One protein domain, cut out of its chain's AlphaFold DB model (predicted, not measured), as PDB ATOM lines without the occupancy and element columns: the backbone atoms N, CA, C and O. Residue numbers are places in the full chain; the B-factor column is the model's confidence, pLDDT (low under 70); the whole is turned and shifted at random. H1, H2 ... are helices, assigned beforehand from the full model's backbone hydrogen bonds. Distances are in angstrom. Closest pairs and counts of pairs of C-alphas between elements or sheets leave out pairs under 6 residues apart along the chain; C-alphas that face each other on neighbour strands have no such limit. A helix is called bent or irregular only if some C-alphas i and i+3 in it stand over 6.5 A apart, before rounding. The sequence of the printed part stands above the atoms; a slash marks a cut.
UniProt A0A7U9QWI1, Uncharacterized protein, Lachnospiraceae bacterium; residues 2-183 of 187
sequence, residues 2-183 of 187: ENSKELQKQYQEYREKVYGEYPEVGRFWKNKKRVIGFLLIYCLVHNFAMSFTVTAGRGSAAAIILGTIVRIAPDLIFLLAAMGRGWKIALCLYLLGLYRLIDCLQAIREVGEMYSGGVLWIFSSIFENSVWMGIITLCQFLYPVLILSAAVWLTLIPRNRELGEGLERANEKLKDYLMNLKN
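Overview. This is residues 2 to 183 of the 187 residues of an uncharacterized protein of Lachnospiraceae bacterium (UniProt A0A7U9QWI1). Helices H2, H3b, H4 and H6 stand side by side in a ring, each running the opposite way to its two neighbours in it; at one end of this body H3a packs on residues 47 to 55 of H2, apart from H4 and H6, and H5 crosses H4 near its last residues, packing on residues 108 to 112. At the other end H1 and H7 pair as an arm turned across the body. The printed part has 182 residues with seven named helices, H1 to H7 in order, and no named strand: all helix. It is loose, radius of gyration of the C-alphas 21.2 A, spanning 64 by 40 by 23 A.

Arrangement. H1, residues 2 to 21, and H2, residues 23 to 55, only just touch, only at the corner, with 3 pairs of C-alphas within 8 A; the closest are Tyr 19 and Gly 26, 5.4 A. H3, residues 61 to 82, one helix by its hydrogen bonds, is bent, C-alphas 71 and 74 being 7.2 A apart; its arms are H3a, residues 61 to 71, and H3b, residues 74 to 82. H2 touches H3b with residues 36 to 43 alone, at a shallow tilt of 7 degrees, opposite ways; the closest C-alphas are Ile 36 and Leu 79, 6.4 A. H4, residues 88 to 115, touches H6, residues 131 to 155, closest at C-alphas Gly 97 and Pro 144, 4.5 A. H5, residues 119 to 129, touches H6 at residues 133 to 134 alone, closest at C-alphas Phe 127 and Gly 134, 4.8 A. H7, residues 158 to 182, touches H1 with residues 170 to 181 alone, closest at C-alphas Val 18 and Ala 170, 6.6 A. Every O i to N i+4 pair is within hydrogen-bond range in H1, H2, H3a, H3b, H5 and H7; H4 has 20 of 24 and H6 19 of 21.

Along the chain. H1 begins at C-alpha 2 (68.340, 61.113, 23.568) and H7 ends at C-alpha 182 (76.822, 64.960, 35.216). H2 is 47.8 A long, H4 42.4 A.

Size, cuts and confidence. The printed part has no cut, and the six links are tight. Confidence is under 70 at residues 2 to 3, 55 to 59, 85 to 86 and 115 to 117.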
ATOM      1  N   GLU A   2      68.517  62.469  23.013       56.75
ATOM      2  CA  GLU A   2      68.340  61.113  23.568       56.75
ATOM      3  C   GLU A   2      68.983  60.951  24.960       56.75
ATOM      4  O   GLU A   2      68.307  60.610  25.927       56.75
ATOM      5  N   ASN A   3      70.223  61.427  25.097       66.69
ATOM      6  CA  ASN A   3      70.997  61.378  26.341       66.69
ATOM      7  C   ASN A   3      70.341  62.137  27.525       66.69
ATOM      8  O   ASN A   3      70.492  61.751  28.678       66.69
ATOM      9  N   SER A   4      69.549  63.199  27.280       71.88
ATOM     10  CA  SER A   4      68.877  63.929  28.378       71.88
ATOM     11  C   SER A   4      67.604  63.239  28.867       71.88
ATOM     12  O   SER A   4      67.225  63.416  30.025       71.88
ATOM     13  N   LYS A   5      66.923  62.485  27.994       78.00
ATOM     14  CA  LYS A   5      65.739  61.700  28.368       78.00
ATOM     15  C   LYS A   5      66.152  60.472  29.175       78.00
ATOM     16  O   LYS A   5      65.511  60.172  30.178       78.00
ATOM     17  N   GLU A   6      67.250  59.825  28.791       78.44
ATOM     18  CA  GLU A   6      67.843  58.722  29.555       78.44
ATOM     19  C   GLU A   6      68.335  59.186  30.930       78.44
ATOM     20  O   GLU A   6      67.997  58.560  31.933       78.44
ATOM     21  N   LEU A   7      69.003  60.347  31.003       75.38
ATOM     22  CA  LEU A   7      69.399  60.956  32.278       75.38
ATOM     23  C   LEU A   7      68.206  61.226  33.204       75.38
ATOM     24  O   LEU A   7      68.264  60.957  34.405       75.38
ATOM     25  N   GLN A   8      67.115  61.776  32.659       78.50
ATOM     26  CA  GLN A   8      65.899  62.025  33.435       78.50
ATOM     27  C   GLN A   8      65.289  60.725  33.950       78.50
ATOM     28  O   GLN A   8      64.880  60.673  35.108       78.50
ATOM     29  N   LYS A   9      65.260  59.680  33.120       82.75
ATOM     30  CA  LYS A   9      64.699  58.381  33.485       82.75
ATOM     31  C   LYS A   9      65.514  57.702  34.588       82.75
ATOM     32  O   LYS A   9      64.935  57.321  35.600       82.75
ATOM     33  N   GLN A  10      66.843  57.670  34.465       78.12
ATOM     34  CA  GLN A  10      67.739  57.139  35.503       78.12
ATOM     35  C   GLN A  10      67.610  57.908  36.823       78.12
ATOM     36  O   GLN A  10      67.523  57.314  37.898       78.12
ATOM     37  N   TYR A  11      67.525  59.240  36.761       77.88
ATOM     38  CA  TYR A  11      67.296  60.055  37.952       77.88
ATOM     39  C   TYR A  11      65.929  59.781  38.589       77.88
ATOM     40  O   TYR A  11      65.800  59.775  39.813       77.88
ATOM     41  N   GLN A  12      64.898  59.553  37.778       79.81
ATOM     42  CA  GLN A  12      63.543  59.298  38.249       79.81
ATOM     43  C   GLN A  12      63.409  57.912  38.889       79.81
ATOM     44  O   GLN A  12      62.830  57.813  39.969       79.81
ATOM     45  N   GLU A  13      64.032  56.885  38.312       82.31
ATOM     46  CA  GLU A  13      64.127  55.540  38.897       82.31
ATOM     47  C   GLU A  13      64.917  55.553  40.214       82.31
ATOM     48  O   GLU A  13      64.469  55.010  41.225       82.31
ATOM     49  N   TYR A  14      66.059  56.251  40.255       75.12
ATOM     50  CA  TYR A  14      66.842  56.392  41.485       75.12
ATOM     51  C   TYR A  14      66.072  57.159  42.568       75.12
ATOM     52  O   TYR A  14      66.088  56.798  43.746       75.12
ATOM     53  N   ARG A  15      65.321  58.187  42.168       76.56
ATOM     54  CA  ARG A  15      64.427  58.929  43.054       76.56
ATOM     55  C   ARG A  15      63.336  58.039  43.637       76.56
ATOM     56  O   ARG A  15      63.086  58.116  44.838       76.56
ATOM     57  N   GLU A  16      62.692  57.213  42.824       79.44
ATOM     58  CA  GLU A  16      61.684  56.263  43.299       79.44
ATOM     59  C   GLU A  16      62.276  55.232  44.255       79.44
ATOM     60  O   GLU A  16      61.662  54.957  45.282       79.44
ATOM     61  N   LYS A  17      63.499  54.755  44.001       77.75
ATOM     62  CA  LYS A  17      64.211  53.850  44.908       77.75
ATOM     63  C   LYS A  17      64.481  54.489  46.277       77.75
ATOM     64  O   LYS A  17      64.106  53.923  47.299       77.75
ATOM     65  N   VAL A  18      65.029  55.707  46.304       74.44
ATOM     66  CA  VAL A  18      65.319  56.440  47.553       74.44
ATOM     67  C   VAL A  18      64.042  56.750  48.345       74.44
ATOM     68  O   VAL A  18      64.028  56.634  49.568       74.44
ATOM     69  N   TYR A  19      62.946  57.126  47.679       72.56
ATOM     70  CA  TYR A  19      61.664  57.330  48.368       72.56
ATOM     71  C   TYR A  19      60.948  56.015  48.716       72.56
ATOM     72  O   TYR A  19      60.145  56.008  49.646       72.56
ATOM     73  N   GLY A  20      61.233  54.919  48.010       72.56
ATOM     74  CA  GLY A  20      60.754  53.572  48.317       72.56
ATOM     75  C   GLY A  20      61.365  53.011  49.601       72.56
ATOM     76  O   GLY A  20      60.669  52.351  50.363       72.56
ATOM     77  N   GLU A  21      62.619  53.364  49.894       75.75
ATOM     78  CA  GLU A  21      63.273  53.072  51.180       75.75
ATOM     79  C   GLU A  21      62.637  53.844  52.355       75.75
ATOM     80  O   GLU A  21      62.680  53.383  53.492       75.75
ATOM     81  N   TYR A  22      62.000  54.996  52.088       78.88
ATOM     82  CA  TYR A  22      61.376  55.861  53.102       78.88
ATOM     83  C   TYR A  22      59.967  56.331  52.679       78.88
ATOM     84  O   TYR A  22      59.752  57.519  52.386       78.88
ATOM     85  N   PRO A  23      58.956  55.441  52.683       80.62
ATOM     86  CA  PRO A  23      57.621  55.745  52.161       80.62
ATOM     87  C   PRO A  23      56.898  56.854  52.942       80.62
ATOM     88  O   PRO A  23      56.054  57.569  52.392       80.62
ATOM     89  N   GLU A  24      57.215  57.039  54.226       83.44
ATOM     90  CA  GLU A  24      56.670  58.139  55.035       83.44
ATOM     91  C   GLU A  24      57.186  59.509  54.577       83.44
ATOM     92  O   GLU A  24      56.399  60.448  54.440       83.44
ATOM     93  N   VAL A  25      58.475  59.606  54.239       82.50
ATOM     94  CA  VAL A  25      59.110  60.832  53.729       82.50
ATOM     95  C   VAL A  25      58.531  61.204  52.362       82.50
ATOM     96  O   VAL A  25      58.224  62.370  52.100       82.50
ATOM     97  N   GLY A  26      58.297  60.208  51.499       81.06
ATOM     98  CA  GLY A  26      57.645  60.411  50.204       81.06
ATOM     99  C   GLY A  26      56.208  60.937  50.325       81.06
ATOM    100  O   GLY A  26      55.823  61.865  49.604       81.06
ATOM    101  N   ARG A  27      55.410  60.392  51.256       85.94
ATOM    102  CA  ARG A  27      54.044  60.875  51.543       85.94
ATOM    103  C   ARG A  27      54.053  62.293  52.110       85.94
ATOM    104  O   ARG A  27      53.300  63.142  51.628       85.94
ATOM    105  N   PHE A  28      54.941  62.568  53.062       87.38
ATOM    106  CA  PHE A  28      55.125  63.902  53.625       87.38
ATOM    107  C   PHE A  28      55.467  64.934  52.546       87.38
ATOM    108  O   PHE A  28      54.826  65.980  52.471       87.38
ATOM    109  N   TRP A  29      56.397  64.615  51.644       86.44
ATOM    110  CA  TRP A  29      56.768  65.499  50.540       86.44
ATOM    111  C   TRP A  29      55.597  65.832  49.612       86.44
ATOM    112  O   TRP A  29      55.401  66.995  49.251       86.44
ATOM    113  N   LYS A  30      54.790  64.829  49.240       87.88
ATOM    114  CA  LYS A  30      53.590  65.036  48.412       87.88
ATOM    115  C   LYS A  30      52.581  65.948  49.115       87.88
ATOM    116  O   LYS A  30      52.062  66.869  48.487       87.88
ATOM    117  N   ASN A  31      52.349  65.736  50.410       90.06
ATOM    118  CA  ASN A  31      51.439  66.566  51.199       90.06
ATOM    119  C   ASN A  31      51.964  67.998  51.356       90.06
ATOM    120  O   ASN A  31      51.216  68.940  51.111       90.06
ATOM    121  N   LYS A  32      53.257  68.175  51.659       89.94
ATOM    122  CA  LYS A  32      53.913  69.489  51.731       89.94
ATOM    123  C   LYS A  32      53.734  70.266  50.427       89.94
ATOM    124  O   LYS A  32      53.291  71.411  50.449       89.94
ATOM    125  N   LYS A  33      54.003  69.629  49.283       90.12
ATOM    126  CA  LYS A  33      53.772  70.232  47.962       90.12
ATOM    127  C   LYS A  33      52.319  70.610  47.726       90.12
ATOM    128  O   LYS A  33      52.067  71.666  47.163       90.12
ATOM    129  N   ARG A  34      51.373  69.767  48.139       92.50
ATOM    130  CA  ARG A  34      49.944  70.048  47.981       92.50
ATOM    131  C   ARG A  34      49.518  71.261  48.806       92.50
ATOM    132  O   ARG A  34      48.845  72.127  48.267       92.50
ATOM    133  N   VAL A  35      49.939  71.345  50.069       93.06
ATOM    134  CA  VAL A  35      49.620  72.474  50.959       93.06
ATOM    135  C   VAL A  35      50.221  73.776  50.429       93.06
ATOM    136  O   VAL A  35      49.506  74.755  50.247       93.06
ATOM    137  N   ILE A  36      51.519  73.785  50.117       92.00
ATOM    138  CA  ILE A  36      52.199  74.989  49.618       92.00
ATOM    139  C   ILE A  36      51.695  75.375  48.220       92.00
ATOM    140  O   ILE A  36      51.484  76.550  47.942       92.00
ATOM    141  N   GLY A  37      51.433  74.394  47.354       92.62
ATOM    142  CA  GLY A  37      50.833  74.617  46.038       92.62
ATOM    143  C   GLY A  37      49.420  75.194  46.128       92.62
ATOM    144  O   GLY A  37      49.090  76.107  45.377       92.62
ATOM    145  N   PHE A  38      48.610  74.730  47.083       94.94
ATOM    146  CA  PHE A  38      47.309  75.332  47.373       94.94
ATOM    147  C   PHE A  38      47.455  76.795  47.810       94.94
ATOM    148  O   PHE A  38      46.773  77.648  47.256       94.94
ATOM    149  N   LEU A  39      48.383  77.109  48.725       93.62
ATOM    150  CA  LEU A  39      48.646  78.490  49.155       93.62
ATOM    151  C   LEU A  39      49.117  79.393  48.005       93.62
ATOM    152  O   LEU A  39      48.733  80.559  47.950       93.62
ATOM    153  N   LEU A  40      49.920  78.864  47.078       93.19
ATOM    154  CA  LEU A  40      50.349  79.579  45.873       93.19
ATOM    155  C   LEU A  40      49.168  79.892  44.951       93.19
ATOM    156  O   LEU A  40      48.993  81.040  44.549       93.19
ATOM    157  N   ILE A  41      48.344  78.888  44.633       93.69
ATOM    158  CA  ILE A  41      47.161  79.074  43.782       93.69
ATOM    159  C   ILE A  41      46.189  80.049  44.446       93.69
ATOM    160  O   ILE A  41      45.704  80.963  43.787       93.69
ATOM    161  N   TYR A  42      45.960  79.895  45.750       92.88
ATOM    162  CA  TYR A  42      45.133  80.799  46.536       92.88
ATOM    163  C   TYR A  42      45.632  82.240  46.420       92.88
ATOM    164  O   TYR A  42      44.859  83.130  46.081       92.88
ATOM    165  N   CYS A  43      46.932  82.462  46.644       91.19
ATOM    166  CA  CYS A  43      47.553  83.776  46.528       91.19
ATOM    167  C   CYS A  43      47.318  84.387  45.147       91.19
ATOM    168  O   CYS A  43      46.919  85.545  45.050       91.19
ATOM    169  N   LEU A  44      47.540  83.616  44.080       90.75
ATOM    170  CA  LEU A  44      47.340  84.089  42.714       90.75
ATOM    171  C   LEU A  44      45.875  84.457  42.467       90.75
ATOM    172  O   LEU A  44      45.585  85.604  42.142       90.75
ATOM    173  N   VAL A  45      44.953  83.516  42.673       90.69
ATOM    174  CA  VAL A  45      43.522  83.717  42.405       90.69
ATOM    175  C   VAL A  45      42.975  84.894  43.209       90.69
ATOM    176  O   VAL A  45      42.309  85.762  42.646       90.69
ATOM    177  N   HIS A  46      43.302  84.966  44.499       89.38
ATOM    178  CA  HIS A  46      42.834  86.026  45.385       89.38
ATOM    179  C   HIS A  46      43.353  87.407  44.969       89.38
ATOM    180  O   HIS A  46      42.578  88.357  44.871       89.38
ATOM    181  N   ASN A  47      44.649  87.532  44.663       86.50
ATOM    182  CA  ASN A  47      45.219  88.813  44.243       86.50
ATOM    183  C   ASN A  47      44.711  89.255  42.867       86.50
ATOM    184  O   ASN A  47      44.433  90.435  42.689       86.50
ATOM    185  N   PHE A  48      44.521  88.333  41.919       84.88
ATOM    186  CA  PHE A  48      43.902  88.663  40.635       84.88
ATOM    187  C   PHE A  48      42.439  89.100  40.797       84.88
ATOM    188  O   PHE A  48      42.037  90.086  40.180       84.88
ATOM    189  N   ALA A  49      41.659  88.433  41.656       86.00
ATOM    190  CA  ALA A  49      40.279  88.821  41.950       86.00
ATOM    191  C   ALA A  49      40.194  90.203  42.626       86.00
ATOM    192  O   ALA A  49      39.385  91.043  42.227       86.00
ATOM    193  N   MET A  50      41.067  90.478  43.602       82.81
ATOM    194  CA  MET A  50      41.177  91.797  44.242       82.81
ATOM    195  C   MET A  50      41.576  92.888  43.248       82.81
ATOM    196  O   MET A  50      40.954  93.944  43.199       82.81
ATOM    197  N   SER A  51      42.584  92.641  42.414       81.19
ATOM    198  CA  SER A  51      43.002  93.618  41.411       81.19
ATOM    199  C   SER A  51      41.885  93.899  40.413       81.19
ATOM    200  O   SER A  51      41.606  95.063  40.142       81.19
ATOM    201  N   PHE A  52      41.184  92.873  39.920       79.38
ATOM    202  CA  PHE A  52      40.069  93.057  38.992       79.38
ATOM    203  C   PHE A  52      38.928  93.878  39.609       79.38
ATOM    204  O   PHE A  52      38.403  94.774  38.956       79.38
ATOM    205  N   THR A  53      38.578  93.631  40.873       76.56
ATOM    206  CA  THR A  53      37.497  94.363  41.561       76.56
ATOM    207  C   THR A  53      37.851  95.817  41.867       76.56
ATOM    208  O   THR A  53      37.021  96.698  41.663       76.56
ATOM    209  N   VAL A  54      39.083  96.095  42.300       71.12
ATOM    210  CA  VAL A  54      39.525  97.458  42.656       71.12
ATOM    211  C   VAL A  54      39.774  98.330  41.421       71.12
ATOM    212  O   VAL A  54      39.591  99.547  41.468       71.12
ATOM    213  N   THR A  55      40.198  97.727  40.309       69.31
ATOM    214  CA  THR A  55      40.667  98.467  39.122       69.31
ATOM    215  C   THR A  55      39.752  98.353  37.908       69.31
ATOM    216  O   THR A  55      40.062  98.938  36.867       69.31
ATOM    217  N   ALA A  56      38.603  97.675  38.026       64.50
ATOM    218  CA  ALA A  56      37.571  97.657  36.993       64.50
ATOM    219  C   ALA A  56      37.193  99.098  36.592       64.50
ATOM    220  O   ALA A  56      36.523  99.820  37.325       64.50
ATOM    221  N   GLY A  57      37.679  99.531  35.423       60.28
ATOM    222  CA  GLY A  57      37.435 100.865  34.864       60.28
ATOM    223  C   GLY A  57      38.402 101.974  35.299       60.28
ATOM    224  O   GLY A  57      38.197 103.121  34.908       60.28
ATOM    225  N   ARG A  58      39.457 101.681  36.074       62.00
ATOM    226  CA  ARG A  58      40.425 102.683  36.566       62.00
ATOM    227  C   ARG A  58      41.872 102.270  36.261       62.00
ATOM    228  O   ARG A  58      42.566 101.739  37.120       62.00
ATOM    229  N   GLY A  59      42.337 102.545  35.040       67.12
ATOM    230  CA  GLY A  59      43.754 102.436  34.655       67.12
ATOM    231  C   GLY A  59      44.040 101.497  33.482       67.12
ATOM    232  O   GLY A  59      43.161 100.795  32.986       67.12
ATOM    233  N   SER A  60      45.292 101.499  33.007       78.94
ATOM    234  CA  SER A  60      45.727 100.594  31.941       78.94
ATOM    235  C   SER A  60      45.900  99.170  32.480       78.94
ATOM    236  O   SER A  60      46.452  98.964  33.563       78.94
ATOM    237  N   ALA A  61      45.482  98.170  31.698       77.81
ATOM    238  CA  ALA A  61      45.621  96.757  32.064       77.81
ATOM    239  C   ALA A  61      47.073  96.383  32.430       77.81
ATOM    240  O   ALA A  61      47.303  95.604  33.352       77.81
ATOM    241  N   ALA A  62      48.057  96.995  31.763       78.69
ATOM    242  CA  ALA A  62      49.474  96.778  32.041       78.69
ATOM    243  C   ALA A  62      49.892  97.246  33.448       78.69
ATOM    244  O   ALA A  62      50.609  96.520  34.133       78.69
ATOM    245  N   ALA A  63      49.422  98.412  33.907       78.00
ATOM    246  CA  ALA A  63      49.733  98.923  35.244       78.00
ATOM    247  C   ALA A  63      49.118  98.046  36.348       78.00
ATOM    248  O   ALA A  63      49.760  97.779  37.363       78.00
ATOM    249  N   ILE A  64      47.905  97.540  36.111       76.56
ATOM    250  CA  ILE A  64      47.194  96.633  37.021       76.56
ATOM    251  C   ILE A  64      47.954  95.307  37.158       76.56
ATOM    252  O   ILE A  64      48.175  94.822  38.271       76.56
ATOM    253  N   ILE A  65      48.408  94.738  36.039       81.19
ATOM    254  CA  ILE A  65      49.187  93.494  36.030       81.19
ATOM    255  C   ILE A  65      50.523  93.690  36.756       81.19
ATOM    256  O   ILE A  65      50.848  92.909  37.648       81.19
ATOM    257  N   LEU A  66      51.272  94.750  36.433       82.69
ATOM    258  CA  LEU A  66      52.557  95.053  37.074       82.69
ATOM    259  C   LEU A  66      52.411  95.271  38.583       82.69
ATOM    260  O   LEU A  66      53.150  94.663  39.356       82.69
ATOM    261  N   GLY A  67      51.429  96.068  39.012       80.69
ATOM    262  CA  GLY A  67      51.158  96.295  40.432       80.69
ATOM    263  C   GLY A  67      50.791  95.005  41.170       80.69
ATOM    264  O   GLY A  67      51.283  94.756  42.270       80.69
ATOM    265  N   THR A  68      50.005  94.133  40.530       82.88
ATOM    266  CA  THR A  68      49.657  92.818  41.089       82.88
ATOM    267  C   THR A  68      50.896  91.941  41.250       82.88
ATOM    268  O   THR A  68      51.078  91.354  42.312       82.88
ATOM    269  N   ILE A  69      51.774  91.885  40.241       85.44
ATOM    270  CA  ILE A  69      53.015  91.096  40.282       85.44
ATOM    271  C   ILE A  69      53.928  91.568  41.416       85.44
ATOM    272  O   ILE A  69      54.396  90.745  42.201       85.44
ATOM    273  N   VAL A  70      54.152  92.879  41.536       85.00
ATOM    274  CA  VAL A  70      54.990  93.451  42.604       85.00
ATOM    275  C   VAL A  70      54.415  93.116  43.983       85.00
ATOM    276  O   VAL A  70      55.160  92.737  44.884       85.00
ATOM    277  N   ARG A  71      53.086  93.174  44.134       83.75
ATOM    278  CA  ARG A  71      52.392  92.877  45.393       83.75
ATOM    279  C   ARG A  71      52.489  91.409  45.821       83.75
ATOM    280  O   ARG A  71      52.517  91.151  47.023       83.75
ATOM    281  N   ILE A  72      52.507  90.465  44.875       88.50
ATOM    282  CA  ILE A  72      52.576  89.019  45.166       88.50
ATOM    283  C   ILE A  72      53.999  88.461  45.183       88.50
ATOM    284  O   ILE A  72      54.204  87.337  45.638       88.50
ATOM    285  N   ALA A  73      54.981  89.194  44.652       88.81
ATOM    286  CA  ALA A  73      56.347  88.700  44.515       88.81
ATOM    287  C   ALA A  73      56.950  88.199  45.844       88.81
ATOM    288  O   ALA A  73      57.517  87.102  45.833       88.81
ATOM    289  N   PRO A  74      56.793  88.898  46.989       87.62
ATOM    290  CA  PRO A  74      57.271  88.388  48.272       87.62
ATOM    291  C   PRO A  74      56.655  87.028  48.631       87.62
ATOM    292  O   PRO A  74      57.386  86.094  48.958       87.62
ATOM    293  N   ASP A  75      55.336  86.869  48.507       89.50
ATOM    294  CA  ASP A  75      54.630  85.620  48.821       89.50
ATOM    295  C   ASP A  75      55.108  84.481  47.933       89.50
ATOM    296  O   ASP A  75      55.358  83.381  48.426       89.50
ATOM    297  N   LEU A  76      55.293  84.745  46.635       90.56
ATOM    298  CA  LEU A  76      55.827  83.759  45.701       90.56
ATOM    299  C   LEU A  76      57.225  83.307  46.121       90.56
ATOM    300  O   LEU A  76      57.476  82.105  46.171       90.56
ATOM    301  N   ILE A  77      58.117  84.239  46.467       90.81
ATOM    302  CA  ILE A  77      59.483  83.923  46.905       90.81
ATOM    303  C   ILE A  77      59.446  83.048  48.161       90.81
ATOM    304  O   ILE A  77      60.049  81.975  48.180       90.81
ATOM    305  N   PHE A  78      58.707  83.460  49.193       90.31
ATOM    306  CA  PHE A  78      58.650  82.737  50.463       90.31
ATOM    307  C   PHE A  78      57.953  81.375  50.346       90.31
ATOM    308  O   PHE A  78      58.441  80.393  50.907       90.31
ATOM    309  N   LEU A  79      56.856  81.272  49.591       90.38
ATOM    310  CA  LEU A  79      56.153  80.005  49.379       90.38
ATOM    311  C   LEU A  79      56.970  79.035  48.519       90.38
ATOM    312  O   LEU A  79      57.061  77.853  48.854       90.38
ATOM    313  N   LEU A  80      57.614  79.509  47.449       89.50
ATOM    314  CA  LEU A  80      58.498  78.672  46.634       89.50
ATOM    315  C   LEU A  80      59.732  78.227  47.425       89.50
ATOM    316  O   LEU A  80      60.116  77.059  47.339       89.50
ATOM    317  N   ALA A  81      60.306  79.107  48.249       87.19
ATOM    318  CA  ALA A  81      61.391  78.747  49.155       87.19
ATOM    319  C   ALA A  81      60.934  77.682  50.164       87.19
ATOM    320  O   ALA A  81      61.622  76.678  50.362       87.19
ATOM    321  N   ALA A  82      59.739  77.834  50.742       86.06
ATOM    322  CA  ALA A  82      59.163  76.856  51.659       86.06
ATOM    323  C   ALA A  82      58.845  75.516  50.979       86.06
ATOM    324  O   ALA A  82      58.908  74.474  51.633       86.06
ATOM    325  N   MET A  83      58.584  75.505  49.667       84.19
ATOM    326  CA  MET A  83      58.489  74.282  48.863       84.19
ATOM    327  C   MET A  83      59.843  73.560  48.721       84.19
ATOM    328  O   MET A  83      59.878  72.403  48.305       84.19
ATOM    329  N   GLY A  84      60.946  74.215  49.088       76.19
ATOM    330  CA  GLY A  84      62.298  73.674  49.112       76.19
ATOM    331  C   GLY A  84      62.536  72.558  50.137       76.19
ATOM    332  O   GLY A  84      61.625  72.013  50.775       76.19
ATOM    333  N   ARG A  85      63.811  72.179  50.249       65.56
ATOM    334  CA  ARG A  85      64.287  71.027  51.025       65.56
ATOM    335  C   ARG A  85      64.388  71.432  52.502       65.56
ATOM    336  O   ARG A  85      64.980  72.458  52.808       65.56
ATOM    337  N   GLY A  86      63.768  70.660  53.393       69.88
ATOM    338  CA  GLY A  86      63.816  70.888  54.844       69.88
ATOM    339  C   GLY A  86      62.622  71.647  55.440       69.88
ATOM    340  O   GLY A  86      61.785  72.229  54.740       69.88
ATOM    341  N   TRP A  87      62.523  71.585  56.771       78.12
ATOM    342  CA  TRP A  87      61.490  72.255  57.573       78.12
ATOM    343  C   TRP A  87      61.925  73.654  58.039       78.12
ATOM    344  O   TRP A  87      61.079  74.506  58.279       78.12
ATOM    345  N   LYS A  88      63.235  73.931  58.097       81.31
ATOM    346  CA  LYS A  88      63.795  75.207  58.580       81.31
ATOM    347  C   LYS A  88      63.325  76.407  57.757       81.31
ATOM    348  O   LYS A  88      62.986  77.439  58.319       81.31
ATOM    349  N   ILE A  89      63.216  76.252  56.436       81.50
ATOM    350  CA  ILE A  89      62.720  77.316  55.545       81.50
ATOM    351  C   ILE A  89      61.230  77.609  55.798       81.50
ATOM    352  O   ILE A  89      60.766  78.720  55.557       81.50
ATOM    353  N   ALA A  90      60.477  76.656  56.362       82.25
ATOM    354  CA  ALA A  90      59.098  76.903  56.770       82.25
ATOM    355  C   ALA A  90      58.997  77.890  57.948       82.25
ATOM    356  O   ALA A  90      57.925  78.444  58.160       82.25
ATOM    357  N   LEU A  91      60.094  78.190  58.663       85.25
ATOM    358  CA  LEU A  91      60.112  79.282  59.643       85.25
ATOM    359  C   LEU A  91      59.880  80.644  58.979       85.25
ATOM    360  O   LEU A  91      59.213  81.498  59.554       85.25
ATOM    361  N   CYS A  92      60.343  80.832  57.741       87.75
ATOM    362  CA  CYS A  92      60.094  82.059  56.989       87.75
ATOM    363  C   CYS A  92      58.602  82.261  56.672       87.75
ATOM    364  O   CYS A  92      58.171  83.394  56.462       87.75
ATOM    365  N   LEU A  93      57.791  81.194  56.686       90.44
ATOM    366  CA  LEU A  93      56.339  81.317  56.543       90.44
ATOM    367  C   LEU A  93      55.698  82.009  57.749       90.44
ATOM    368  O   LEU A  93      54.675  82.661  57.568       90.44
ATOM    369  N   TYR A  94      56.290  81.940  58.948       92.19
ATOM    370  CA  TYR A  94      55.806  82.748  60.072       92.19
ATOM    371  C   TYR A  94      55.970  84.235  59.792       92.19
ATOM    372  O   TYR A  94      55.034  84.994  60.014       92.19
ATOM    373  N   LEU A  95      57.123  84.644  59.254       91.62
ATOM    374  CA  LEU A  95      57.359  86.038  58.881       91.62
ATOM    375  C   LEU A  95      56.362  86.496  57.815       91.62
ATOM    376  O   LEU A  95      55.739  87.538  57.986       91.62
ATOM    377  N   LEU A  96      56.148  85.691  56.767       92.38
ATOM    378  CA  LEU A  96      55.165  86.001  55.727       92.38
ATOM    379  C   LEU A  96      53.736  86.082  56.291       92.38
ATOM    380  O   LEU A  96      53.005  87.024  55.996       92.38
ATOM    381  N   GLY A  97      53.337  85.106  57.109       92.12
ATOM    382  CA  GLY A  97      52.005  85.050  57.706       92.12
ATOM    383  C   GLY A  97      51.737  86.223  58.649       92.12
ATOM    384  O   GLY A  97      50.669  86.823  58.581       92.12
ATOM    385  N   LEU A  98      52.718  86.595  59.478       93.00
ATOM    386  CA  LEU A  98      52.634  87.762  60.361       93.00
ATOM    387  C   LEU A  98      52.615  89.072  59.573       93.00
ATOM    388  O   LEU A  98      51.789  89.927  59.866       93.00
ATOM    389  N   TYR A  99      53.468  89.212  58.555       91.62
ATOM    390  CA  TYR A  99      53.460  90.364  57.653       91.62
ATOM    391  C   TYR A  99      52.071  90.561  57.029       91.62
ATOM    392  O   TYR A  99      51.483  91.633  57.142       91.62
ATOM    393  N   ARG A 100      51.483  89.494  56.472       90.81
ATOM    394  CA  ARG A 100      50.135  89.542  55.889       90.81
ATOM    395  C   ARG A 100      49.039  89.798  56.917       90.81
ATOM    396  O   ARG A 100      48.051  90.451  56.592       90.81
ATOM    397  N   LEU A 101      49.192  89.310  58.146       92.31
ATOM    398  CA  LEU A 101      48.257  89.602  59.230       92.31
ATOM    399  C   LEU A 101      48.312  91.083  59.627       92.31
ATOM    400  O   LEU A 101      47.266  91.697  59.809       92.31
ATOM    401  N   ILE A 102      49.511  91.664  59.714       91.25
ATOM    402  CA  ILE A 102      49.706  93.089  59.998       91.25
ATOM    403  C   ILE A 102      49.096  93.943  58.882       91.25
ATOM    404  O   ILE A 102      48.332  94.847  59.204       91.25
ATOM    405  N   ASP A 103      49.341  93.617  57.606       88.31
ATOM    406  CA  ASP A 103      48.699  94.286  56.457       88.31
ATOM    407  C   ASP A 103      47.165  94.294  56.612       88.31
ATOM    408  O   ASP A 103      46.502  95.313  56.422       88.31
ATOM    409  N   CYS A 104      46.585  93.154  57.000       87.44
ATOM    410  CA  CYS A 104      45.145  93.015  57.206       87.44
ATOM    411  C   CYS A 104      44.632  93.869  58.378       87.44
ATOM    412  O   CYS A 104      43.580  94.499  58.273       87.44
ATOM    413  N   LEU A 105      45.363  93.908  59.496       87.25
ATOM    414  CA  LEU A 105      45.005  94.722  60.660       87.25
ATOM    415  C   LEU A 105      45.126  96.222  60.371       87.25
ATOM    416  O   LEU A 105      44.280  96.993  60.820       87.25
ATOM    417  N   GLN A 106      46.140  96.632  59.604       86.88
ATOM    418  CA  GLN A 106      46.289  98.014  59.144       86.88
ATOM    419  C   GLN A 106      45.118  98.418  58.248       86.88
ATOM    420  O   GLN A 106      44.504  99.449  58.504       86.88
ATOM    421  N   ALA A 107      44.721  97.565  57.299       82.50
ATOM    422  CA  ALA A 107      43.559  97.825  56.452       82.50
ATOM    423  C   ALA A 107      42.260  97.983  57.267       82.50
ATOM    424  O   ALA A 107      41.479  98.895  57.008       82.50
ATOM    425  N   ILE A 108      42.032  97.143  58.288       82.06
ATOM    426  CA  ILE A 108      40.884  97.318  59.199       82.06
ATOM    427  C   ILE A 108      40.967  98.667  59.912       82.06
ATOM    428  O   ILE A 108      39.958  99.361  60.024       82.06
ATOM    429  N   ARG A 109      42.148  99.023  60.423       82.50
ATOM    430  CA  ARG A 109      42.350 100.258  61.178       82.50
ATOM    431  C   ARG A 109      42.086 101.495  60.321       82.50
ATOM    432  O   ARG A 109      41.351 102.363  60.768       82.50
ATOM    433  N   GLU A 110      42.631 101.556  59.111       81.38
ATOM    434  CA  GLU A 110      42.429 102.681  58.185       81.38
ATOM    435  C   GLU A 110      40.947 102.873  57.840       81.38
ATOM    436  O   GLU A 110      40.430 103.990  57.864       81.38
ATOM    437  N   VAL A 111      40.229 101.776  57.586       75.44
ATOM    438  CA  VAL A 111      38.782 101.829  57.334       75.44
ATOM    439  C   VAL A 111      38.022 102.224  58.607       75.44
ATOM    440  O   VAL A 111      37.094 103.026  58.550       75.44
ATOM    441  N   GLY A 112      38.429 101.726  59.775       75.56
ATOM    442  CA  GLY A 112      37.848 102.111  61.064       75.56
ATOM    443  C   GLY A 112      38.011 103.599  61.378       75.56
ATOM    444  O   GLY A 112      37.054 104.234  61.823       75.56
ATOM    445  N   GLU A 113      39.182 104.173  61.094       78.25
ATOM    446  CA  GLU A 113      39.452 105.607  61.252       78.25
ATOM    447  C   GLU A 113      38.631 106.454  60.262       78.25
ATOM    448  O   GLU A 113      38.152 107.525  60.632       78.25
ATOM    449  N   MET A 114      38.397 105.965  59.038       72.19
ATOM    450  CA  MET A 114      37.617 106.679  58.018       72.19
ATOM    451  C   MET A 114      36.101 106.669  58.279       72.19
ATOM    452  O   MET A 114      35.431 107.658  57.993       72.19
ATOM    453  N   TYR A 115      35.551 105.570  58.807       67.12
ATOM    454  CA  TYR A 115      34.100 105.400  58.961       67.12
ATOM    455  C   TYR A 115      33.599 105.479  60.411       67.12
ATOM    456  O   TYR A 115      32.389 105.458  60.636       67.12
ATOM    457  N   SER A 116      34.485 105.597  61.410       66.62
ATOM    458  CA  SER A 116      34.135 105.683  62.844       66.62
ATOM    459  C   SER A 116      33.196 104.564  63.343       66.62
ATOM    460  O   SER A 116      32.462 104.727  64.317       66.62
ATOM    461  N   GLY A 117      33.224 103.407  62.673       66.00
ATOM    462  CA  GLY A 117      32.411 102.228  62.968       66.00
ATOM    463  C   GLY A 117      33.259 101.034  63.413       66.00
ATOM    464  O   GLY A 117      34.449 100.944  63.120       66.00
ATOM    465  N   GLY A 118      32.642 100.087  64.125       72.69
ATOM    466  CA  GLY A 118      33.299  98.833  64.506       72.69
ATOM    467  C   GLY A 118      33.527  97.892  63.315       72.69
ATOM    468  O   GLY A 118      32.837  97.973  62.300       72.69
ATOM    469  N   VAL A 119      34.446  96.931  63.462       73.38
ATOM    470  CA  VAL A 119      34.808  95.951  62.411       73.38
ATOM    471  C   VAL A 119      33.588  95.213  61.844       73.38
ATOM    472  O   VAL A 119      33.474  95.037  60.636       73.38
ATOM    473  N   LEU A 120      32.637  94.829  62.702       77.75
ATOM    474  CA  LEU A 120      31.402  94.159  62.280       77.75
ATOM    475  C   LEU A 120      30.522  95.042  61.388       77.75
ATOM    476  O   LEU A 120      29.922  94.543  60.442       77.75
ATOM    477  N   TRP A 121      30.474  96.346  61.662       79.88
ATOM    478  CA  TRP A 121      29.705  97.293  60.860       79.88
ATOM    479  C   TRP A 121      30.335  97.488  59.477       79.88
ATOM    480  O   TRP A 121      29.630  97.470  58.472       79.88
ATOM    481  N   ILE A 122      31.671  97.558  59.415       75.56
ATOM    482  CA  ILE A 122      32.425  97.614  58.153       75.56
ATOM    483  C   ILE A 122      32.123  96.381  57.296       75.56
ATOM    484  O   ILE A 122      31.789  96.510  56.120       75.56
ATOM    485  N   PHE A 123      32.183  95.184  57.883       79.62
ATOM    486  CA  PHE A 123      31.849  93.958  57.160       79.62
ATOM    487  C   PHE A 123      30.383  93.930  56.713       79.62
ATOM    488  O   PHE A 123      30.137  93.617  55.551       79.62
ATOM    489  N   SER A 124      29.427  94.302  57.577       81.00
ATOM    490  CA  SER A 124      28.003  94.383  57.204       81.00
ATOM    491  C   SER A 124      27.801  95.292  55.994       81.00
ATOM    492  O   SER A 124      27.213  94.874  55.003       81.00
ATOM    493  N   SER A 125      28.397  96.487  56.017       79.50
ATOM    494  CA  SER A 125      28.296  97.455  54.923       79.50
ATOM    495  C   SER A 125      28.921  96.947  53.616       79.50
ATOM    496  O   SER A 125      28.367  97.157  52.537       79.50
ATOM    497  N   ILE A 126      30.049  96.229  53.674       80.69
ATOM    498  CA  ILE A 126      30.647  95.612  52.477       80.69
ATOM    499  C   ILE A 126      29.714  94.540  51.896       80.69
ATOM    500  O   ILE A 126      29.514  94.508  50.682       80.69
ATOM    501  N   PHE A 127      29.133  93.683  52.740       83.94
ATOM    502  CA  PHE A 127      28.210  92.631  52.302       83.94
ATOM    503  C   PHE A 127      26.890  93.184  51.752       83.94
ATOM    504  O   PHE A 127      26.376  92.639  50.777       83.94
ATOM    505  N   GLU A 128      26.381  94.272  52.333       83.56
ATOM    506  CA  GLU A 128      25.198  94.991  51.849       83.56
ATOM    507  C   GLU A 128      25.436  95.613  50.470       83.56
ATOM    508  O   GLU A 128      24.575  95.528  49.597       83.56
ATOM    509  N   ASN A 129      26.621  96.185  50.242       81.06
ATOM    510  CA  ASN A 129      26.977  96.775  48.952       81.06
ATOM    511  C   ASN A 129      27.271  95.716  47.880       81.06
ATOM    512  O   ASN A 129      26.881  95.868  46.722       81.06
ATOM    513  N   SER A 130      27.999  94.653  48.231       83.62
ATOM    514  CA  SER A 130      28.300  93.551  47.321       83.62
ATOM    515  C   SER A 130      28.752  92.304  48.077       83.62
ATOM    516  O   SER A 130      29.854  92.241  48.626       83.62
ATOM    517  N   VAL A 131      27.941  91.247  47.997       85.88
ATOM    518  CA  VAL A 131      28.258  89.928  48.568       85.88
ATOM    519  C   VAL A 131      29.611  89.406  48.065       85.88
ATOM    520  O   VAL A 131      30.386  88.843  48.836       85.88
ATOM    521  N   TRP A 132      29.943  89.648  46.792       83.75
ATOM    522  CA  TRP A 132      31.224  89.240  46.212       83.75
ATOM    523  C   TRP A 132      32.416  89.953  46.853       83.75
ATOM    524  O   TRP A 132      33.415  89.304  47.165       83.75
ATOM    525  N   MET A 133      32.307  91.258  47.112       81.19
ATOM    526  CA  MET A 133      33.353  92.015  47.811       81.19
ATOM    527  C   MET A 133      33.515  91.541  49.254       81.19
ATOM    528  O   MET A 133      34.642  91.434  49.738       81.19
ATOM    529  N   GLY A 134      32.413  91.193  49.921       84.69
ATOM    530  CA  GLY A 134      32.439  90.598  51.257       84.69
ATOM    531  C   GLY A 134      33.208  89.274  51.288       84.69
ATOM    532  O   GLY A 134      34.107  89.099  52.111       84.69
ATOM    533  N   ILE A 135      32.928  88.371  50.340       87.50
ATOM    534  CA  ILE A 135      33.628  87.080  50.217       87.50
ATOM    535  C   ILE A 135      35.124  87.281  49.954       87.50
ATOM    536  O   ILE A 135      35.953  86.667  50.627       87.50
ATOM    537  N   ILE A 136      35.485  88.149  49.006       86.69
ATOM    538  CA  ILE A 136      36.892  88.428  48.694       86.69
ATOM    539  C   ILE A 136      37.592  89.019  49.926       86.69
ATOM    540  O   ILE A 136      38.698  88.609  50.274       86.69
ATOM    541  N   THR A 137      36.931  89.919  50.648       85.06
ATOM    542  CA  THR A 137      37.480  90.511  51.872       85.06
ATOM    543  C   THR A 137      37.741  89.440  52.932       85.06
ATOM    544  O   THR A 137      38.845  89.376  53.465       85.06
ATOM    545  N   LEU A 138      36.800  88.524  53.184       87.62
ATOM    546  CA  LEU A 138      37.020  87.399  54.107       87.62
ATOM    547  C   LEU A 138      38.196  86.512  53.682       87.62
ATOM    548  O   LEU A 138      39.004  86.109  54.522       87.62
ATOM    549  N   CYS A 139      38.331  86.242  52.383       89.31
ATOM    550  CA  CYS A 139      39.463  85.497  51.839       89.31
ATOM    551  C   CYS A 139      40.812  86.179  52.143       89.31
ATOM    552  O   CYS A 139      41.771  85.518  52.544       89.31
ATOM    553  N   GLN A 140      40.879  87.511  52.067       88.81
ATOM    554  CA  GLN A 140      42.092  88.258  52.419       88.81
ATOM    555  C   GLN A 140      42.547  87.978  53.865       88.81
ATOM    556  O   GLN A 140      43.743  87.802  54.091       88.81
ATOM    557  N   PHE A 141      41.618  87.871  54.823       89.38
ATOM    558  CA  PHE A 141      41.928  87.558  56.228       89.38
ATOM    559  C   PHE A 141      42.208  86.076  56.474       89.38
ATOM    560  O   PHE A 141      42.988  85.728  57.361       89.38
ATOM    561  N   LEU A 142      41.600  85.189  55.688       93.12
ATOM    562  CA  LEU A 142      41.833  83.753  55.800       93.12
ATOM    563  C   LEU A 142      43.259  83.375  55.367       93.12
ATOM    564  O   LEU A 142      43.865  82.468  55.936       93.12
ATOM    565  N   TYR A 143      43.823  84.086  54.393       92.69
ATOM    566  CA  TYR A 143      45.146  83.794  53.849       92.69
ATOM    567  C   TYR A 143      46.299  83.761  54.876       92.69
ATOM    568  O   TYR A 143      46.981  82.732  54.947       92.69
ATOM    569  N   PRO A 144      46.537  84.803  55.704       92.81
ATOM    570  CA  PRO A 144      47.588  84.756  56.722       92.81
ATOM    571  C   PRO A 144      47.375  83.616  57.723       92.81
ATOM    572  O   PRO A 144      48.338  82.955  58.109       92.81
ATOM    573  N   VAL A 145      46.121  83.316  58.087       94.06
ATOM    574  CA  VAL A 145      45.786  82.198  58.984       94.06
ATOM    575  C   VAL A 145      46.185  80.860  58.362       94.06
ATOM    576  O   VAL A 145      46.779  80.017  59.038       94.06
ATOM    577  N   LEU A 146      45.922  80.667  57.069       94.56
ATOM    578  CA  LEU A 146      46.325  79.462  56.343       94.56
ATOM    579  C   LEU A 146      47.853  79.333  56.251       94.56
ATOM    580  O   LEU A 146      48.378  78.237  56.455       94.56
ATOM    581  N   ILE A 147      48.572  80.434  55.999       93.56
ATOM    582  CA  ILE A 147      50.045  80.439  55.982       93.56
ATOM    583  C   ILE A 147      50.599  80.046  57.354       93.56
ATOM    584  O   ILE A 147      51.444  79.154  57.442       93.56
ATOM    585  N   LEU A 148      50.113  80.676  58.427       93.81
ATOM    586  CA  LEU A 148      50.551  80.384  59.792       93.81
ATOM    587  C   LEU A 148      50.225  78.940  60.184       93.81
ATOM    588  O   LEU A 148      51.072  78.254  60.749       93.81
ATOM    589  N   SER A 149      49.050  78.435  59.807       93.44
ATOM    590  CA  SER A 149      48.674  77.035  60.036       93.44
ATOM    591  C   SER A 149      49.618  76.070  59.313       93.44
ATOM    592  O   SER A 149      50.043  75.069  59.890       93.44
ATOM    593  N   ALA A 150      50.007  76.383  58.073       92.25
ATOM    594  CA  ALA A 150      50.993  75.596  57.338       92.25
ATOM    595  C   ALA A 150      52.384  75.661  57.989       92.25
ATOM    596  O   ALA A 150      53.066  74.637  58.070       92.25
ATOM    597  N   ALA A 151      52.792  76.828  58.494       92.12
ATOM    598  CA  ALA A 151      54.044  76.998  59.227       92.12
ATOM    599  C   ALA A 151      54.059  76.153  60.512       92.12
ATOM    600  O   ALA A 151      55.001  75.389  60.732       92.12
ATOM    601  N   VAL A 152      52.989  76.208  61.312       92.25
ATOM    602  CA  VAL A 152      52.789  75.391  62.523       92.25
ATOM    603  C   VAL A 152      52.850  73.908  62.192       92.25
ATOM    604  O   VAL A 152      53.626  73.169  62.800       92.25
ATOM    605  N   TRP A 153      52.098  73.471  61.184       92.12
ATOM    606  CA  TRP A 153      52.092  72.080  60.753       92.12
ATOM    607  C   TRP A 153      53.492  71.596  60.341       92.12
ATOM    608  O   TRP A 153      53.881  70.486  60.700       92.12
ATOM    609  N   LEU A 154      54.277  72.421  59.642       86.62
ATOM    610  CA  LEU A 154      55.623  72.059  59.183       86.62
ATOM    611  C   LEU A 154      56.700  72.116  60.277       86.62
ATOM    612  O   LEU A 154      57.702  71.415  60.153       86.62
ATOM    613  N   THR A 155      56.529  72.947  61.307       87.81
ATOM    614  CA  THR A 155      57.610  73.282  62.256       87.81
ATOM    615  C   THR A 155      57.358  72.829  63.689       87.81
ATOM    616  O   THR A 155      58.319  72.505  64.376       87.81
ATOM    617  N   LEU A 156      56.107  72.789  64.160       86.88
ATOM    618  CA  LEU A 156      55.790  72.475  65.559       86.88
ATOM    619  C   LEU A 156      55.438  71.006  65.786       86.88
ATOM    620  O   LEU A 156      55.613  70.512  66.895       86.88
ATOM    621  N   ILE A 157      54.994  70.282  64.756       88.44
ATOM    622  CA  ILE A 157      54.699  68.850  64.869       88.44
ATOM    623  C   ILE A 157      56.021  68.064  64.785       88.44
ATOM    624  O   ILE A 157      56.623  68.040  63.707       88.44
ATOM    625  N   PRO A 158      56.476  67.379  65.858       84.31
ATOM    626  CA  PRO A 158      57.795  66.732  65.897       84.31
ATOM    627  C   PRO A 158      57.988  65.715  64.771       84.31
ATOM    628  O   PRO A 158      58.986  65.752  64.057       84.31
ATOM    629  N   ARG A 159      56.953  64.906  64.514       85.19
ATOM    630  CA  ARG A 159      56.932  63.938  63.412       85.19
ATOM    631  C   ARG A 159      57.193  64.590  62.050       85.19
ATOM    632  O   ARG A 159      57.903  64.035  61.222       85.19
ATOM    633  N   ASN A 160      56.647  65.779  61.804       83.44
ATOM    634  CA  ASN A 160      56.843  66.479  60.532       83.44
ATOM    635  C   ASN A 160      58.249  67.081  60.413       83.44
ATOM    636  O   ASN A 160      58.768  67.181  59.302       83.44
ATOM    637  N   ARG A 161      58.886  67.437  61.536       83.88
ATOM    638  CA  ARG A 161      60.290  67.871  61.557       83.88
ATOM    639  C   ARG A 161      61.220  66.718  61.206       83.88
ATOM    640  O   ARG A 161      62.047  66.878  60.316       83.88
ATOM    641  N   GLU A 162      61.026  65.556  61.829       85.38
ATOM    642  CA  GLU A 162      61.797  64.338  61.542       85.38
ATOM    643  C   GLU A 162      61.652  63.916  60.075       85.38
ATOM    644  O   GLU A 162      62.641  63.653  59.391       85.38
ATOM    645  N   LEU A 163      60.425  63.939  59.542       84.31
ATOM    646  CA  LEU A 163      60.171  63.675  58.121       84.31
ATOM    647  C   LEU A 163      60.788  64.749  57.212       84.31
ATOM    648  O   LEU A 163      61.243  64.439  56.111       84.31
ATOM    649  N   GLY A 164      60.838  66.002  57.669       82.38
ATOM    650  CA  GLY A 164      61.525  67.103  56.996       82.38
ATOM    651  C   GLY A 164      63.042  66.920  56.935       82.38
ATOM    652  O   GLY A 164      63.636  67.199  55.896       82.38
ATOM    653  N   GLU A 165      63.660  66.410  58.000       85.31
ATOM    654  CA  GLU A 165      65.086  66.058  58.037       85.31
ATOM    655  C   GLU A 165      65.383  64.824  57.180       85.31
ATOM    656  O   GLU A 165      66.346  64.813  56.414       85.31
ATOM    657  N   GLY A 166      64.516  63.806  57.230       82.62
ATOM    658  CA  GLY A 166      64.594  62.646  56.342       82.62
ATOM    659  C   GLY A 166      64.506  63.041  54.865       82.62
ATOM    660  O   GLY A 166      65.243  62.516  54.031       82.62
ATOM    661  N   LEU A 167      63.663  64.026  54.538       83.06
ATOM    662  CA  LEU A 167      63.562  64.598  53.196       83.06
ATOM    663  C   LEU A 167      64.831  65.354  52.779       83.06
ATOM    664  O   LEU A 167      65.181  65.347  51.599       83.06
ATOM    665  N   GLU A 168      65.497  66.030  53.711       84.31
ATOM    666  CA  GLU A 168      66.751  66.744  53.459       84.31
ATOM    667  C   GLU A 168      67.867  65.746  53.119       84.31
ATOM    668  O   GLU A 168      68.418  65.817  52.020       84.31
ATOM    669  N   ARG A 169      68.054  64.713  53.954       83.19
ATOM    670  CA  ARG A 169      69.023  63.622  53.719       83.19
ATOM    671  C   ARG A 169      68.759  62.867  52.415       83.19
ATOM    672  O   ARG A 169      69.677  62.580  51.652       83.19
ATOM    673  N   ALA A 170      67.495  62.549  52.121       81.56
ATOM    674  CA  ALA A 170      67.123  61.890  50.868       81.56
ATOM    675  C   ALA A 170      67.451  62.761  49.643       81.56
ATOM    676  O   ALA A 170      67.893  62.262  48.610       81.56
ATOM    677  N   ASN A 171      67.260  64.077  49.750       80.44
ATOM    678  CA  ASN A 171      67.573  65.004  48.669       80.44
ATOM    679  C   ASN A 171      69.071  65.297  48.512       80.44
ATOM    680  O   ASN A 171      69.480  65.654  47.404       80.44
ATOM    681  N   GLU A 172      69.870  65.183  49.571       83.69
ATOM    682  CA  GLU A 172      71.336  65.210  49.492       83.69
ATOM    683  C   GLU A 172      71.840  64.020  48.679       83.69
ATOM    684  O   GLU A 172      72.462  64.233  47.643       83.69
ATOM    685  N   LYS A 173      71.409  62.793  49.012       81.88
ATOM    686  CA  LYS A 173      71.726  61.591  48.216       81.88
ATOM    687  C   LYS A 173      71.351  61.747  46.737       81.88
ATOM    688  O   LYS A 173      72.110  61.365  45.851       81.88
ATOM    689  N   LEU A 174      70.186  62.340  46.459       82.38
ATOM    690  CA  LEU A 174      69.749  62.619  45.086       82.38
ATOM    691  C   LEU A 174      70.615  63.672  44.386       82.38
ATOM    692  O   LEU A 174      70.853  63.569  43.185       82.38
ATOM    693  N   LYS A 175      71.069  64.697  45.113       82.88
ATOM    694  CA  LYS A 175      71.945  65.740  44.571       82.88
ATOM    695  C   LYS A 175      73.320  65.173  44.235       82.88
ATOM    696  O   LYS A 175      73.813  65.457  43.147       82.88
ATOM    697  N   ASP A 176      73.882  64.359  45.119       83.94
ATOM    698  CA  ASP A 176      75.187  63.729  44.923       83.94
ATOM    699  C   ASP A 176      75.150  62.775  43.729       83.94
ATOM    700  O   ASP A 176      76.006  62.841  42.849       83.94
ATOM    701  N   TYR A 177      74.091  61.964  43.620       82.75
ATOM    702  CA  TYR A 177      73.879  61.105  42.458       82.75
ATOM    703  C   TYR A 177      73.792  61.906  41.153       82.75
ATOM    704  O   TYR A 177      74.450  61.561  40.175       82.75
ATOM    705  N   LEU A 178      73.043  63.015  41.137       80.81
ATOM    706  CA  LEU A 178      72.921  63.877  39.957       80.81
ATOM    707  C   LEU A 178      74.242  64.584  39.597       80.81
ATOM    708  O   LEU A 178      74.529  64.767  38.415       80.81
ATOM    709  N   MET A 179      75.050  64.974  40.588       81.31
ATOM    710  CA  MET A 179      76.387  65.532  40.358       81.31
ATOM    711  C   MET A 179      77.331  64.492  39.751       81.31
ATOM    712  O   MET A 179      77.974  64.791  38.747       81.31
ATOM    713  N   ASN A 180      77.342  63.270  40.288       81.00
ATOM    714  CA  ASN A 180      78.154  62.166  39.774       81.00
ATOM    715  C   ASN A 180      77.721  61.724  38.369       81.00
ATOM    716  O   ASN A 180      78.556  61.344  37.557       81.00
ATOM    717  N   LEU A 181      76.427  61.816  38.048       77.44
ATOM    718  CA  LEU A 181      75.921  61.530  36.702       77.44
ATOM    719  C   LEU A 181      76.333  62.583  35.669       77.44
ATOM    720  O   LEU A 181      76.496  62.270  34.493       77.44
ATOM    721  N   LYS A 182      76.454  63.845  36.095       75.50
ATOM    722  CA  LYS A 182      76.822  64.960  35.216       75.50
ATOM    723  C   LYS A 182      78.338  65.078  35.034       75.50
ATOM    724  O   LYS A 182      78.774  65.482  33.962       75.50
ATOM    725  N   ASN A 183      79.107  64.722  36.063       73.00
ATOM    726  CA  ASN A 183      80.568  64.735  36.092       73.00
ATOM    727  C   ASN A 183      81.075  63.371  36.599       73.00
ATOM    728  O   ASN A 183      81.380  63.251  37.790       73.00
TER     729      ASN A 183